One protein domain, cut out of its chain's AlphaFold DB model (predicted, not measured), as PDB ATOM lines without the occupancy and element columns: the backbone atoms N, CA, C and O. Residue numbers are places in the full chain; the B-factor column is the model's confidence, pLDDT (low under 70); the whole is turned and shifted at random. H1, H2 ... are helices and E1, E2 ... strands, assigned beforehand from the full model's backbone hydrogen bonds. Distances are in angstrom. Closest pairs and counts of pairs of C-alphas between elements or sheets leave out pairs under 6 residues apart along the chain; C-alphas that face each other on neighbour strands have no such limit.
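Overview. This is residues 589 to 686 of the 687 residues of a protein of Ruminococcus sp. AM45-2 (UniProt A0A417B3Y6). A strongly twisted sheet of five strands makes the body, with H1 on it beside the strands and H2 leading away as an arm, whose residues 679 to 684, with 685 and 686, stick out. E4 turns off the end of E3, and residues 638 to 639 pair beside the sheet's edge at E6. The printed part has 98 residues, with six named strands, then two named helices; the sheet runs E3 E2 E1 E5 E6, antiparallel throughout, and the class is mixed. It is compact, with a radius of gyration of the C-alphas of 13.6 A and spans of 43 by 33 by 24 A.

Arrangement. Start at E1, residues 608 to 612, and E2, 615 to 620, a hairpin with N 610 and O 617 2.8 A apart. E3, 623 to 627, completes a meander, each strand the antiparallel neighbour of the one before; N 625 and O 618 are 2.9 A apart. On the other side of E1 find E5, 647 to 651, with N 611 and O 648 2.8 A apart. E6, 655 to 657, forms a hairpin with E5, N 649 and O 657 being 2.8 A apart. E3 runs on into E4, 629 to 631, at 98 degrees. H1, 662 to 669, is on the sheet at a height of 7.7 A, its closest C-alphas to E5 being Ile 663 and Val 651, 6.5 A apart. H2, 671 to 684, is not on it. O i to N i+4 pairs within hydrogen-bond range are 1 of 4 in H1, beside 3 of 5 O i to N i+3, and 9 of 10 in H2.

Along the chain. Find C-alpha 608 at (-25.258, -13.215, 45.581), where E1 begins its 13.2 A. E2 spans 16.1 A, E3 11.7 A and E5 13.2 A. H1 spans 10.8 A; H2 runs 21.1 A to C-alpha 684 at (-2.283, -0.234, 52.892).

Size, cuts and confidence. Look for the farthest C-alphas at Asn 613 and Val 686, 43.3 A apart. The printed part has no cut, and E4 to E5 is its long link. Residue 594 and residues 664 to 686 have pLDDT under 70.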
ATOM      1  N   ILE A 589     -13.992 -14.629  42.674       87.62
ATOM      2  CA  ILE A 589     -14.456 -13.248  42.815       87.62
ATOM      3  C   ILE A 589     -13.311 -12.273  42.509       87.62
ATOM      4  O   ILE A 589     -12.221 -12.346  43.072       87.62
ATOM      5  N   ASN A 590     -13.574 -11.272  41.671       82.31
ATOM      6  CA  ASN A 590     -12.602 -10.253  41.301       82.31
ATOM      7  C   ASN A 590     -12.166  -9.416  42.510       82.31
ATOM      8  O   ASN A 590     -12.921  -8.574  43.002       82.31
ATOM      9  N   VAL A 591     -10.909  -9.570  42.933       78.75
ATOM     10  CA  VAL A 591     -10.271  -8.852  44.054       78.75
ATOM     11  C   VAL A 591     -10.462  -7.330  44.025       78.75
ATOM     12  O   VAL A 591     -10.502  -6.676  45.067       78.75
ATOM     13  N   ASN A 592     -10.625  -6.736  42.842       74.69
ATOM     14  CA  ASN A 592     -10.761  -5.296  42.650       74.69
ATOM     15  C   ASN A 592     -12.200  -4.787  42.756       74.69
ATOM     16  O   ASN A 592     -12.410  -3.582  42.633       74.69
ATOM     17  N   LYS A 593     -13.188  -5.639  43.048       72.75
ATOM     18  CA  LYS A 593     -14.620  -5.280  43.113       72.75
ATOM     19  C   LYS A 593     -15.236  -5.709  44.441       72.75
ATOM     20  O   LYS A 593     -15.004  -6.826  44.878       72.75
ATOM     21  N   GLY A 594     -15.920  -4.810  45.137       64.50
ATOM     22  CA  GLY A 594     -16.575  -5.041  46.427       64.50
ATOM     23  C   GLY A 594     -17.875  -5.812  46.247       64.50
ATOM     24  O   GLY A 594     -18.170  -6.700  47.044       64.50
ATOM     25  N   ASN A 595     -18.557  -5.567  45.129       73.25
ATOM     26  CA  ASN A 595     -19.612  -6.440  44.625       73.25
ATOM     27  C   ASN A 595     -19.020  -7.777  44.160       73.25
ATOM     28  O   ASN A 595     -17.852  -7.851  43.764       73.25
ATOM     29  N   PHE A 596     -19.837  -8.828  44.164       81.38
ATOM     30  CA  PHE A 596     -19.460 -10.103  43.566       81.38
ATOM     31  C   PHE A 596     -19.471  -9.966  42.040       81.38
ATOM     32  O   PHE A 596     -20.506 -10.084  41.400       81.38
ATOM     33  N   GLU A 597     -18.315  -9.652  41.459       83.25
ATOM     34  CA  GLU A 597     -18.039  -9.771  40.025       83.25
ATOM     35  C   GLU A 597     -17.131 -10.991  39.848       83.25
ATOM     36  O   GLU A 597     -16.102 -11.077  40.517       83.25
ATOM     37  N   ILE A 598     -17.522 -11.951  39.009       85.06
ATOM     38  CA  ILE A 598     -16.805 -13.225  38.859       85.06
ATOM     39  C   ILE A 598     -15.850 -13.145  37.670       85.06
ATOM     40  O   ILE A 598     -16.238 -12.754  36.569       85.06
ATOM     41  N   ASN A 599     -14.589 -13.518  37.881       80.56
ATOM     42  CA  ASN A 599     -13.596 -13.599  36.817       80.56
ATOM     43  C   ASN A 599     -13.997 -14.678  35.790       80.56
ATOM     44  O   ASN A 599     -14.455 -15.753  36.166       80.56
ATOM     45  N   ARG A 600     -13.760 -14.427  34.492       75.38
ATOM     46  CA  ARG A 600     -14.065 -15.360  33.380       75.38
ATOM     47  C   ARG A 600     -15.548 -15.771  33.253       75.38
ATOM     48  O   ARG A 600     -15.840 -16.798  32.649       75.38
ATOM     49  N   MET A 601     -16.477 -14.973  33.779       77.62
ATOM     50  CA  MET A 601     -17.914 -15.100  33.510       77.62
ATOM     51  C   MET A 601     -18.468 -13.788  32.943       77.62
ATOM     52  O   MET A 601     -17.865 -12.726  33.113       77.62
ATOM     53  N   GLU A 602     -19.610 -13.860  32.258       76.75
ATOM     54  CA  GLU A 602     -20.322 -12.669  31.789       76.75
ATOM     55  C   GLU A 602     -20.726 -11.759  32.960       76.75
ATOM     56  O   GLU A 602     -20.870 -12.184  34.110       76.75
ATOM     57  N   LYS A 603     -20.868 -10.460  32.685       76.62
ATOM     58  CA  LYS A 603     -21.160  -9.470  33.725       76.62
ATOM     59  C   LYS A 603     -22.639  -9.501  34.093       76.62
ATOM     60  O   LYS A 603     -23.475  -9.023  33.334       76.62
ATOM     61  N   HIS A 604     -22.937  -9.944  35.310       74.69
ATOM     62  CA  HIS A 604     -24.284  -9.910  35.881       74.69
ATOM     63  C   HIS A 604     -24.369  -8.925  37.051       74.69
ATOM     64  O   HIS A 604     -23.407  -8.722  37.795       74.69
ATOM     65  N   LYS A 605     -25.536  -8.296  37.217       72.38
ATOM     66  CA  LYS A 605     -25.809  -7.361  38.317       72.38
ATOM     67  C   LYS A 605     -26.521  -8.070  39.467       72.38
ATOM     68  O   LYS A 605     -27.307  -8.988  39.244       72.38
ATOM     69  N   GLY A 606     -26.268  -7.598  40.688       77.06
ATOM     70  CA  GLY A 606     -26.942  -8.090  41.893       77.06
ATOM     71  C   GLY A 606     -26.615  -9.546  42.217       77.06
ATOM     72  O   GLY A 606     -27.502 -10.284  42.634       77.06
ATOM     73  N   LEU A 607     -25.370  -9.969  41.965       86.56
ATOM     74  CA  LEU A 607     -24.941 -11.325  42.272       86.56
ATOM     75  C   LEU A 607     -24.865 -11.549  43.786       86.56
ATOM     76  O   LEU A 607     -24.316 -10.729  44.517       86.56
ATOM     77  N   TYR A 608     -25.370 -12.694  44.224       89.69
ATOM     78  CA  TYR A 608     -25.258 -13.215  45.581       89.69
ATOM     79  C   TYR A 608     -25.049 -14.729  45.520       89.69
ATOM     80  O   TYR A 608     -25.342 -15.370  44.506       89.69
ATOM     81  N   PHE A 609     -24.550 -15.318  46.601       92.50
ATOM     82  CA  PHE A 609     -24.432 -16.768  46.704       92.50
ATOM     83  C   PHE A 609     -25.492 -17.307  47.647       92.50
ATOM     84  O   PHE A 609     -25.677 -16.784  48.741       92.50
ATOM     85  N   ALA A 610     -26.180 -18.361  47.231       93.56
ATOM     86  CA  ALA A 610     -27.091 -19.117  48.069       93.56
ATOM     87  C   ALA A 610     -26.472 -20.481  48.369       93.56
ATOM     88  O   ALA A 610     -26.166 -21.237  47.445       93.56
ATOM     89  N   TYR A 611     -26.333 -20.789  49.652       95.44
ATOM     90  CA  TYR A 611     -25.895 -22.082  50.140       95.44
ATOM     91  C   TYR A 611     -27.071 -22.833  50.751       95.44
ATOM     92  O   TYR A 611     -27.761 -22.311  51.626       95.44
ATOM     93  N   GLU A 612     -27.309 -24.060  50.300       94.12
ATOM     94  CA  GLU A 612     -28.374 -24.903  50.842       94.12
ATOM     95  C   GLU A 612     -27.953 -26.372  50.783       94.12
ATOM     96  O   GLU A 612     -27.743 -26.922  49.700       94.12
ATOM     97  N   ASN A 613     -27.825 -27.005  51.952       89.25
ATOM     98  CA  ASN A 613     -27.531 -28.432  52.114       89.25
ATOM     99  C   ASN A 613     -26.367 -28.937  51.234       89.25
ATOM    100  O   ASN A 613     -26.522 -29.897  50.479       89.25
ATOM    101  N   GLY A 614     -25.205 -28.279  51.299       91.94
ATOM    102  CA  GLY A 614     -24.022 -28.691  50.533       91.94
ATOM    103  C   GLY A 614     -23.955 -28.157  49.103       91.94
ATOM    104  O   GLY A 614     -22.955 -28.366  48.429       91.94
ATOM    105  N   LYS A 615     -24.987 -27.462  48.615       95.44
ATOM    106  CA  LYS A 615     -25.014 -26.913  47.254       95.44
ATOM    107  C   LYS A 615     -24.762 -25.415  47.285       95.44
ATOM    108  O   LYS A 615     -25.521 -24.675  47.912       95.44
ATOM    109  N   MET A 616     -23.741 -24.972  46.557       95.38
ATOM    110  CA  MET A 616     -23.423 -23.557  46.369       95.38
ATOM    111  C   MET A 616     -23.985 -23.071  45.036       95.38
ATOM    112  O   MET A 616     -23.632 -23.597  43.983       95.38
ATOM    113  N   LYS A 617     -24.848 -22.054  45.062       94.19
ATOM    114  CA  LYS A 617     -25.425 -21.450  43.855       94.19
ATOM    115  C   LYS A 617     -25.076 -19.976  43.760       94.19
ATOM    116  O   LYS A 617     -25.408 -19.207  44.656       94.19
ATOM    117  N   LEU A 618     -24.492 -19.578  42.639       92.00
ATOM    118  CA  LEU A 618     -24.398 -18.186  42.229       92.00
ATOM    119  C   LEU A 618     -25.750 -17.755  41.650       92.00
ATOM    120  O   LEU A 618     -26.247 -18.365  40.699       92.00
ATOM    121  N   LYS A 619     -26.352 -16.719  42.232       88.94
ATOM    122  CA  LYS A 619     -27.660 -16.192  41.840       88.94
ATOM    123  C   LYS A 619     -27.595 -14.704  41.523       88.94
ATOM    124  O   LYS A 619     -26.766 -13.993  42.071       88.94
ATOM    125  N   GLY A 620     -28.488 -14.238  40.660       82.94
ATOM    126  CA  GLY A 620     -28.662 -12.832  40.286       82.94
ATOM    127  C   GLY A 620     -29.991 -12.629  39.565       82.94
ATOM    128  O   GLY A 620     -30.824 -13.532  39.578       82.94
ATOM    129  N   LEU A 621     -30.180 -11.471  38.921       74.81
ATOM    130  CA  LEU A 621     -31.402 -11.178  38.150       74.81
ATOM    131  C   LEU A 621     -31.667 -12.233  37.060       74.81
ATOM    132  O   LEU A 621     -32.766 -12.770  37.000       74.81
ATOM    133  N   ASP A 622     -30.627 -12.599  36.305       76.38
ATOM    134  CA  ASP A 622     -30.691 -13.572  35.200       76.38
ATOM    135  C   ASP A 622     -29.730 -14.760  35.410       76.38
ATOM    136  O   ASP A 622     -29.269 -15.390  34.462       76.38
ATOM    137  N   MET A 623     -29.355 -15.044  36.662       82.06
ATOM    138  CA  MET A 623     -28.338 -16.047  36.994       82.06
ATOM    139  C   MET A 623     -28.848 -17.004  38.067       82.06
ATOM    140  O   MET A 623     -29.346 -16.581  39.110       82.06
ATOM    141  N   ASN A 624     -28.687 -18.303  37.825       89.44
ATOM    142  CA  ASN A 624     -28.928 -19.363  38.801       89.44
ATOM    143  C   ASN A 624     -28.076 -20.582  38.434       89.44
ATOM    144  O   ASN A 624     -28.542 -21.514  37.780       89.44
ATOM    145  N   ARG A 625     -26.804 -20.549  38.828       91.06
ATOM    146  CA  ARG A 625     -25.814 -21.567  38.472       91.06
ATOM    147  C   ARG A 625     -25.231 -22.188  39.727       91.06
ATOM    148  O   ARG A 625     -24.767 -21.481  40.615       91.06
ATOM    149  N   GLU A 626     -25.236 -23.513  39.801       94.50
ATOM    150  CA  GLU A 626     -24.482 -24.220  40.838       94.50
ATOM    151  C   GLU A 626     -22.990 -24.174  40.504       94.50
ATOM    152  O   GLU A 626     -22.615 -24.362  39.346       94.50
ATOM    153  N   VAL A 627     -22.161 -23.910  41.509       94.25
ATOM    154  CA  VAL A 627     -20.710 -23.752  41.376       94.25
ATOM    155  C   VAL A 627     -19.989 -24.677  42.356       94.25
ATOM    156  O   VAL A 627     -20.534 -25.014  43.408       94.25
ATOM    157  N   LEU A 628     -18.768 -25.083  42.005       94.06
ATOM    158  CA  LEU A 628     -17.908 -25.938  42.825       94.06
ATOM    159  C   LEU A 628     -17.583 -25.271  44.158       94.06
ATOM    160  O   LEU A 628     -17.709 -25.887  45.211       94.06
ATOM    161  N   CYS A 629     -17.166 -24.010  44.111       93.62
ATOM    162  CA  CYS A 629     -16.885 -23.209  45.290       93.62
ATOM    163  C   CYS A 629     -17.006 -21.714  44.980       93.62
ATOM    164  O   CYS A 629     -17.001 -21.299  43.816       93.62
ATOM    165  N   ALA A 630     -17.113 -20.909  46.034       92.38
ATOM    166  CA  ALA A 630     -16.940 -19.463  45.974       92.38
ATOM    167  C   ALA A 630     -15.599 -19.092  46.617       92.38
ATOM    168  O   ALA A 630     -15.347 -19.475  47.759       92.38
ATOM    169  N   HIS A 631     -14.753 -18.363  45.890       91.56
ATOM    170  CA  HIS A 631     -13.440 -17.932  46.368       91.56
ATOM    171  C   HIS A 631     -13.487 -16.473  46.820       91.56
ATOM    172  O   HIS A 631     -13.673 -15.563  46.007       91.56
ATOM    173  N   PHE A 632     -13.331 -16.252  48.128       86.50
ATOM    174  CA  PHE A 632     -13.507 -14.934  48.740       86.50
ATOM    175  C   PHE A 632     -12.232 -14.088  48.790       86.50
ATOM    176  O   PHE A 632     -12.335 -12.913  49.142       86.50
ATOM    177  N   GLN A 633     -11.068 -14.611  48.383       83.25
ATOM    178  CA  GLN A 633      -9.829 -13.843  48.190       83.25
ATOM    179  C   GLN A 633      -9.463 -12.992  49.424       83.25
ATOM    180  O   GLN A 633      -9.247 -11.777  49.330       83.25
ATOM    181  N   LYS A 634      -9.470 -13.619  50.607       79.12
ATOM    182  CA  LYS A 634      -9.150 -13.035  51.925       79.12
ATOM    183  C   LYS A 634      -9.966 -11.791  52.315       79.12
ATOM    184  O   LYS A 634      -9.498 -10.944  53.079       79.12
ATOM    185  N   ARG A 635     -11.187 -11.632  51.793       79.19
ATOM    186  CA  ARG A 635     -12.077 -10.520  52.170       79.19
ATOM    187  C   ARG A 635     -12.536 -10.644  53.620       79.19
ATOM    188  O   ARG A 635     -12.784 -11.738  54.112       79.19
ATOM    189  N   ALA A 636     -12.721  -9.503  54.280       80.00
ATOM    190  CA  ALA A 636     -13.436  -9.470  55.549       80.00
ATOM    191  C   ALA A 636     -14.910  -9.809  55.299       80.00
ATOM    192  O   ALA A 636     -15.539  -9.178  54.445       80.00
ATOM    193  N   VAL A 637     -15.426 -10.793  56.031       84.75
ATOM    194  CA  VAL A 637     -16.809 -11.255  55.929       84.75
ATOM    195  C   VAL A 637     -17.486 -11.052  57.277       84.75
ATOM    196  O   VAL A 637     -16.973 -11.497  58.300       84.75
ATOM    197  N   GLU A 638     -18.624 -10.370  57.284       86.50
ATOM    198  CA  GLU A 638     -19.462 -10.222  58.472       86.50
ATOM    199  C   GLU A 638     -20.487 -11.354  58.510       86.50
ATOM    200  O   GLU A 638     -21.212 -11.563  57.540       86.50
ATOM    201  N   ILE A 639     -20.545 -12.089  59.618       88.94
ATOM    202  CA  ILE A 639     -21.440 -13.238  59.781       88.94
ATOM    203  C   ILE A 639     -22.501 -12.880  60.813       88.94
ATOM    204  O   ILE A 639     -22.181 -12.446  61.922       88.94
ATOM    205  N   GLU A 640     -23.767 -13.080  60.460       89.06
ATOM    206  CA  GLU A 640     -24.884 -12.953  61.386       89.06
ATOM    207  C   GLU A 640     -24.730 -13.920  62.574       89.06
ATOM    208  O   GLU A 640     -24.387 -15.090  62.404       89.06
ATOM    209  N   ARG A 641     -25.002 -13.441  63.799       83.00
ATOM    210  CA  ARG A 641     -24.733 -14.193  65.043       83.00
ATOM    211  C   ARG A 641     -25.390 -15.579  65.093       83.00
ATOM    212  O   ARG A 641     -24.805 -16.489  65.662       83.00
ATOM    213  N   ASN A 642     -26.579 -15.731  64.511       85.50
ATOM    214  CA  ASN A 642     -27.380 -16.958  64.567       85.50
ATOM    215  C   ASN A 642     -27.532 -17.589  63.179       85.50
ATOM    216  O   ASN A 642     -28.645 -17.844  62.716       85.50
ATOM    217  N   ILE A 643     -26.410 -17.800  62.490       92.00
ATOM    218  CA  ILE A 643     -26.429 -18.369  61.146       92.00
ATOM    219  C   ILE A 643     -26.890 -19.836  61.158       92.00
ATOM    220  O   ILE A 643     -26.429 -20.659  61.949       92.00
ATOM    221  N   ASN A 644     -27.792 -20.190  60.243       91.75
ATOM    222  CA  ASN A 644     -28.147 -21.578  59.971       91.75
ATOM    223  C   ASN A 644     -27.147 -22.176  58.976       91.75
ATOM    224  O   ASN A 644     -27.237 -21.951  57.771       91.75
ATOM    225  N   TYR A 645     -26.235 -23.014  59.466       91.19
ATOM    226  CA  TYR A 645     -25.210 -23.669  58.646       91.19
ATOM    227  C   TYR A 645     -25.757 -24.601  57.545       91.19
ATOM    228  O   TYR A 645     -25.034 -24.925  56.604       91.19
ATOM    229  N   ASN A 646     -27.031 -25.012  57.603       89.06
ATOM    230  CA  ASN A 646     -27.672 -25.765  56.517       89.06
ATOM    231  C   ASN A 646     -28.175 -24.859  55.382       89.06
ATOM    232  O   ASN A 646     -28.356 -25.340  54.260       89.06
ATOM    233  N   LYS A 647     -28.433 -23.573  55.662       93.69
ATOM    234  CA  LYS A 647     -28.998 -22.625  54.701       93.69
ATOM    235  C   LYS A 647     -28.633 -21.176  55.021       93.69
ATOM    236  O   LYS A 647     -29.117 -20.599  55.998       93.69
ATOM    237  N   TYR A 648     -27.840 -20.574  54.145       94.69
ATOM    238  CA  TYR A 648     -27.383 -19.196  54.288       94.69
ATOM    239  C   TYR A 648     -27.051 -18.564  52.937       94.69
ATOM    240  O   TYR A 648     -26.967 -19.237  51.907       94.69
ATOM    241  N   TYR A 649     -26.873 -17.251  52.942       92.38
ATOM    242  CA  TYR A 649     -26.619 -16.445  51.761       92.38
ATOM    243  C   TYR A 649     -25.383 -15.586  51.983       92.38
ATOM    244  O   TYR A 649     -25.300 -14.898  52.996       92.38
ATOM    245  N   PHE A 650     -24.456 -15.583  51.022       89.88
ATOM    246  CA  PHE A 650     -23.458 -14.521  50.940       89.88
ATOM    247  C   PHE A 650     -24.026 -13.402  50.099       89.88
ATOM    248  O   PHE A 650     -24.345 -13.578  48.920       89.88
ATOM    249  N   VAL A 651     -24.103 -12.238  50.711       86.62
ATOM    250  CA  VAL A 651     -24.668 -11.029  50.149       86.62
ATOM    251  C   VAL A 651     -23.545 -10.007  50.101       86.62
ATOM    252  O   VAL A 651     -22.776  -9.873  51.052       86.62
ATOM    253  N   ALA A 652     -23.373  -9.313  48.979       77.12
ATOM    254  CA  ALA A 652     -22.377  -8.256  48.966       77.12
ATOM    255  C   ALA A 652     -22.843  -7.071  49.861       77.12
ATOM    256  O   ALA A 652     -24.028  -6.843  50.057       77.12
ATOM    257  N   PRO A 653     -21.939  -6.301  50.453       72.12
ATOM    258  CA  PRO A 653     -20.519  -6.545  50.476       72.12
ATOM    259  C   PRO A 653     -20.129  -7.503  51.617       72.12
ATOM    260  O   PRO A 653     -19.947  -7.085  52.753       72.12
ATOM    261  N   CYS A 654     -19.923  -8.782  51.284       75.56
ATOM    262  CA  CYS A 654     -19.363  -9.810  52.166       75.56
ATOM    263  C   CYS A 654     -20.095  -9.969  53.515       75.56
ATOM    264  O   CYS A 654     -19.455 -10.123  54.547       75.56
ATOM    265  N   HIS A 655     -21.425  -9.949  53.501       85.88
ATOM    266  CA  HIS A 655     -22.278 -10.273  54.641       85.88
ATOM    267  C   HIS A 655     -22.869 -11.682  54.487       85.88
ATOM    268  O   HIS A 655     -23.223 -12.080  53.375       85.88
ATOM    269  N   VAL A 656     -22.982 -12.435  55.580       90.75
ATOM    270  CA  VAL A 656     -23.578 -13.776  55.606       90.75
ATOM    271  C   VAL A 656     -24.792 -13.783  56.513       90.75
ATOM    272  O   VAL A 656     -24.666 -13.536  57.709       90.75
ATOM    273  N   THR A 657     -25.945 -14.124  55.944       90.00
ATOM    274  CA  THR A 657     -27.233 -14.161  56.647       90.00
ATOM    275  C   THR A 657     -28.036 -15.398  56.262       90.00
ATOM    276  O   THR A 657     -27.893 -15.932  55.160       90.00
ATOM    277  N   SER A 658     -28.895 -15.864  57.165       92.25
ATOM    278  CA  SER A 658     -29.893 -16.895  56.860       92.25
ATOM    279  C   SER A 658     -31.243 -16.311  56.438       92.25
ATOM    280  O   SER A 658     -32.120 -17.060  56.005       92.25
ATOM    281  N   ASP A 659     -31.406 -14.988  56.502       88.06
ATOM    282  CA  ASP A 659     -32.616 -14.290  56.091       88.06
ATOM    283  C   ASP A 659     -32.567 -13.901  54.604       88.06
ATOM    284  O   ASP A 659     -31.841 -13.007  54.168       88.06
ATOM    285  N   ALA A 660     -33.412 -14.556  53.808       84.50
ATOM    286  CA  ALA A 660     -33.542 -14.268  52.384       84.50
ATOM    287  C   ALA A 660     -34.096 -12.857  52.093       84.50
ATOM    288  O   ALA A 660     -33.927 -12.359  50.977       84.50
ATOM    289  N   SER A 661     -34.760 -12.201  53.053       79.94
ATOM    290  CA  SER A 661     -35.317 -10.855  52.874       79.94
ATOM    291  C   SER A 661     -34.220  -9.798  52.677       79.94
ATOM    292  O   SER A 661     -34.378  -8.886  51.858       79.94
ATOM    293  N   GLN A 662     -33.058  -9.998  53.308       74.25
ATOM    294  CA  GLN A 662     -31.900  -9.102  53.236       74.25
ATOM    295  C   GLN A 662     -31.238  -9.080  51.845       74.25
ATOM    296  O   GLN A 662     -30.530  -8.135  51.493       74.25
ATOM    297  N   ILE A 663     -31.540 -10.068  50.993       79.25
ATOM    298  CA  ILE A 663     -31.110 -10.100  49.586       79.25
ATOM    299  C   ILE A 663     -31.778  -8.971  48.779       79.25
ATOM    300  O   ILE A 663     -31.209  -8.495  47.800       79.25
ATOM    301  N   LYS A 664     -32.977  -8.502  49.157       65.81
ATOM    302  CA  LYS A 664     -33.640  -7.384  48.456       65.81
ATOM    303  C   LYS A 664     -33.017  -6.035  48.823       65.81
ATOM    304  O   LYS A 664     -32.801  -5.210  47.937       65.81
ATOM    305  N   SER A 665     -32.668  -5.848  50.095       61.31
ATOM    306  CA  SER A 665     -31.952  -4.674  50.621       61.31
ATOM    307  C   SER A 665     -30.595  -4.478  49.924       61.31
ATOM    308  O   SER A 665     -30.184  -3.360  49.612       61.31
ATOM    309  N   HIS A 666     -29.948  -5.591  49.567       60.88
ATOM    310  CA  HIS A 666     -28.650  -5.672  48.898       60.88
ATOM    311  C   HIS A 666     -28.547  -4.945  47.545       60.88
ATOM    312  O   HIS A 666     -27.515  -4.350  47.222       60.88
ATOM    313  N   VAL A 667     -29.606  -4.978  46.730       54.66
ATOM    314  CA  VAL A 667     -29.588  -4.373  45.384       54.66
ATOM    315  C   VAL A 667     -29.484  -2.839  45.467       54.66
ATOM    316  O   VAL A 667     -29.073  -2.199  44.499       54.66
ATOM    317  N   ILE A 668     -29.782  -2.252  46.633       52.06
ATOM    318  CA  ILE A 668     -29.938  -0.807  46.830       52.06
ATOM    319  C   ILE A 668     -28.721  -0.162  47.541       52.06
ATOM    320  O   ILE A 668     -28.389   0.984  47.242       52.06
ATOM    321  N   GLU A 669     -27.973  -0.871  48.403       54.31
ATOM    322  CA  GLU A 669     -27.000  -0.247  49.339       54.31
ATOM    323  C   GLU A 669     -25.505  -0.243  48.920       54.31
ATOM    324  O   GLU A 669     -24.654   0.340  49.596       54.31
ATOM    325  N   ASN A 670     -25.141  -0.822  47.772       58.22
ATOM    326  CA  ASN A 670     -23.743  -1.148  47.413       58.22
ATOM    327  C   ASN A 670     -22.747   0.030  47.246       58.22
ATOM    328  O   ASN A 670     -21.540  -0.185  47.117       58.22
ATOM    329  N   ARG A 671     -23.200   1.289  47.222       54.84
ATOM    330  CA  ARG A 671     -22.353   2.433  46.819       54.84
ATOM    331  C   ARG A 671     -21.410   2.938  47.922       54.84
ATOM    332  O   ARG A 671     -20.306   3.381  47.616       54.84
ATOM    333  N   LEU A 672     -21.808   2.858  49.195       56.53
ATOM    334  CA  LEU A 672     -21.029   3.384  50.332       56.53
ATOM    335  C   LEU A 672     -19.865   2.468  50.749       56.53
ATOM    336  O   LEU A 672     -18.829   2.944  51.221       56.53
ATOM    337  N   PHE A 673     -20.000   1.157  50.542       60.06
ATOM    338  CA  PHE A 673     -18.958   0.185  50.872       60.06
ATOM    339  C   PHE A 673     -17.742   0.269  49.942       60.06
ATOM    340  O   PHE A 673     -16.603   0.212  50.411       60.06
ATOM    341  N   GLU A 674     -17.954   0.460  48.636       58.62
ATOM    342  CA  GLU A 674     -16.858   0.588  47.662       58.62
ATOM    343  C   GLU A 674     -15.941   1.776  47.974       58.62
ATOM    344  O   GLU A 674     -14.719   1.664  47.867       58.62
ATOM    345  N   ILE A 675     -16.518   2.881  48.455       60.00
ATOM    346  CA  ILE A 675     -15.770   4.068  48.885       60.00
ATOM    347  C   ILE A 675     -14.878   3.732  50.092       60.00
ATOM    348  O   ILE A 675     -13.677   4.007  50.069       60.00
ATOM    349  N   ARG A 676     -15.416   3.058  51.121       61.00
ATOM    350  CA  ARG A 676     -14.639   2.639  52.309       61.00
ATOM    351  C   ARG A 676     -13.527   1.638  51.965       61.00
ATOM    352  O   ARG A 676     -12.442   1.701  52.543       61.00
ATOM    353  N   ARG A 677     -13.770   0.728  51.016       62.22
ATOM    354  CA  ARG A 677     -12.793  -0.279  50.570       62.22
ATOM    355  C   ARG A 677     -11.635   0.334  49.779       62.22
ATOM    356  O   ARG A 677     -10.486  -0.038  50.010       62.22
ATOM    357  N   LEU A 678     -11.923   1.281  48.882       59.31
ATOM    358  CA  LEU A 678     -10.896   2.031  48.151       59.31
ATOM    359  C   LEU A 678      -9.990   2.814  49.114       59.31
ATOM    360  O   LEU A 678      -8.771   2.739  48.985       59.31
ATOM    361  N   LEU A 679     -10.566   3.462  50.134       57.94
ATOM    362  CA  LEU A 679      -9.811   4.204  51.153       57.94
ATOM    363  C   LEU A 679      -8.853   3.307  51.965       57.94
ATOM    364  O   LEU A 679      -7.691   3.670  52.145       57.94
ATOM    365  N   LYS A 680      -9.281   2.102  52.381       57.28
ATOM    366  CA  LYS A 680      -8.404   1.137  53.082       57.28
ATOM    367  C   LYS A 680      -7.240   0.638  52.214       57.28
ATOM    368  O   LYS A 680      -6.137   0.459  52.722       57.28
ATOM    369  N   ARG A 681      -7.459   0.439  50.909       52.25
ATOM    370  CA  ARG A 681      -6.411   0.003  49.961       52.25
ATOM    371  C   ARG A 681      -5.376   1.086  49.660       52.25
ATOM    372  O   ARG A 681      -4.224   0.758  49.394       52.25
ATOM    373  N   VAL A 682      -5.775   2.358  49.688       52.97
ATOM    374  CA  VAL A 682      -4.833   3.483  49.593       52.97
ATOM    375  C   VAL A 682      -3.969   3.544  50.855       52.97
ATOM    376  O   VAL A 682      -2.755   3.657  50.745       52.97
ATOM    377  N   GLN A 683      -4.552   3.351  52.044       45.53
ATOM    378  CA  GLN A 683      -3.791   3.313  53.301       45.53
ATOM    379  C   GLN A 683      -2.817   2.125  53.402       45.53
ATOM    380  O   GLN A 683      -1.736   2.285  53.961       45.53
ATOM    381  N   SER A 684      -3.153   0.954  52.848       42.06
ATOM    382  CA  SER A 684      -2.283  -0.234  52.892       42.06
ATOM    383  C   SER A 684      -1.152  -0.238  51.857       42.06
ATOM    384  O   SER A 684      -0.274  -1.081  51.947       42.06
ATOM    385  N   LYS A 685      -1.189   0.644  50.847       39.53
ATOM    386  CA  LYS A 685      -0.104   0.819  49.858       39.53
ATOM    387  C   LYS A 685       0.878   1.941  50.226       39.53
ATOM    388  O   LYS A 685       1.860   2.129  49.520       39.53
ATOM    389  N   VAL A 686       0.590   2.690  51.292       39.00
ATOM    390  CA  VAL A 686       1.411   3.798  51.822       39.00
ATOM    391  C   VAL A 686       2.193   3.363  53.082       39.00
ATOM    392  O   VAL A 686       2.866   4.178  53.704       39.00
TER     393      VAL A 686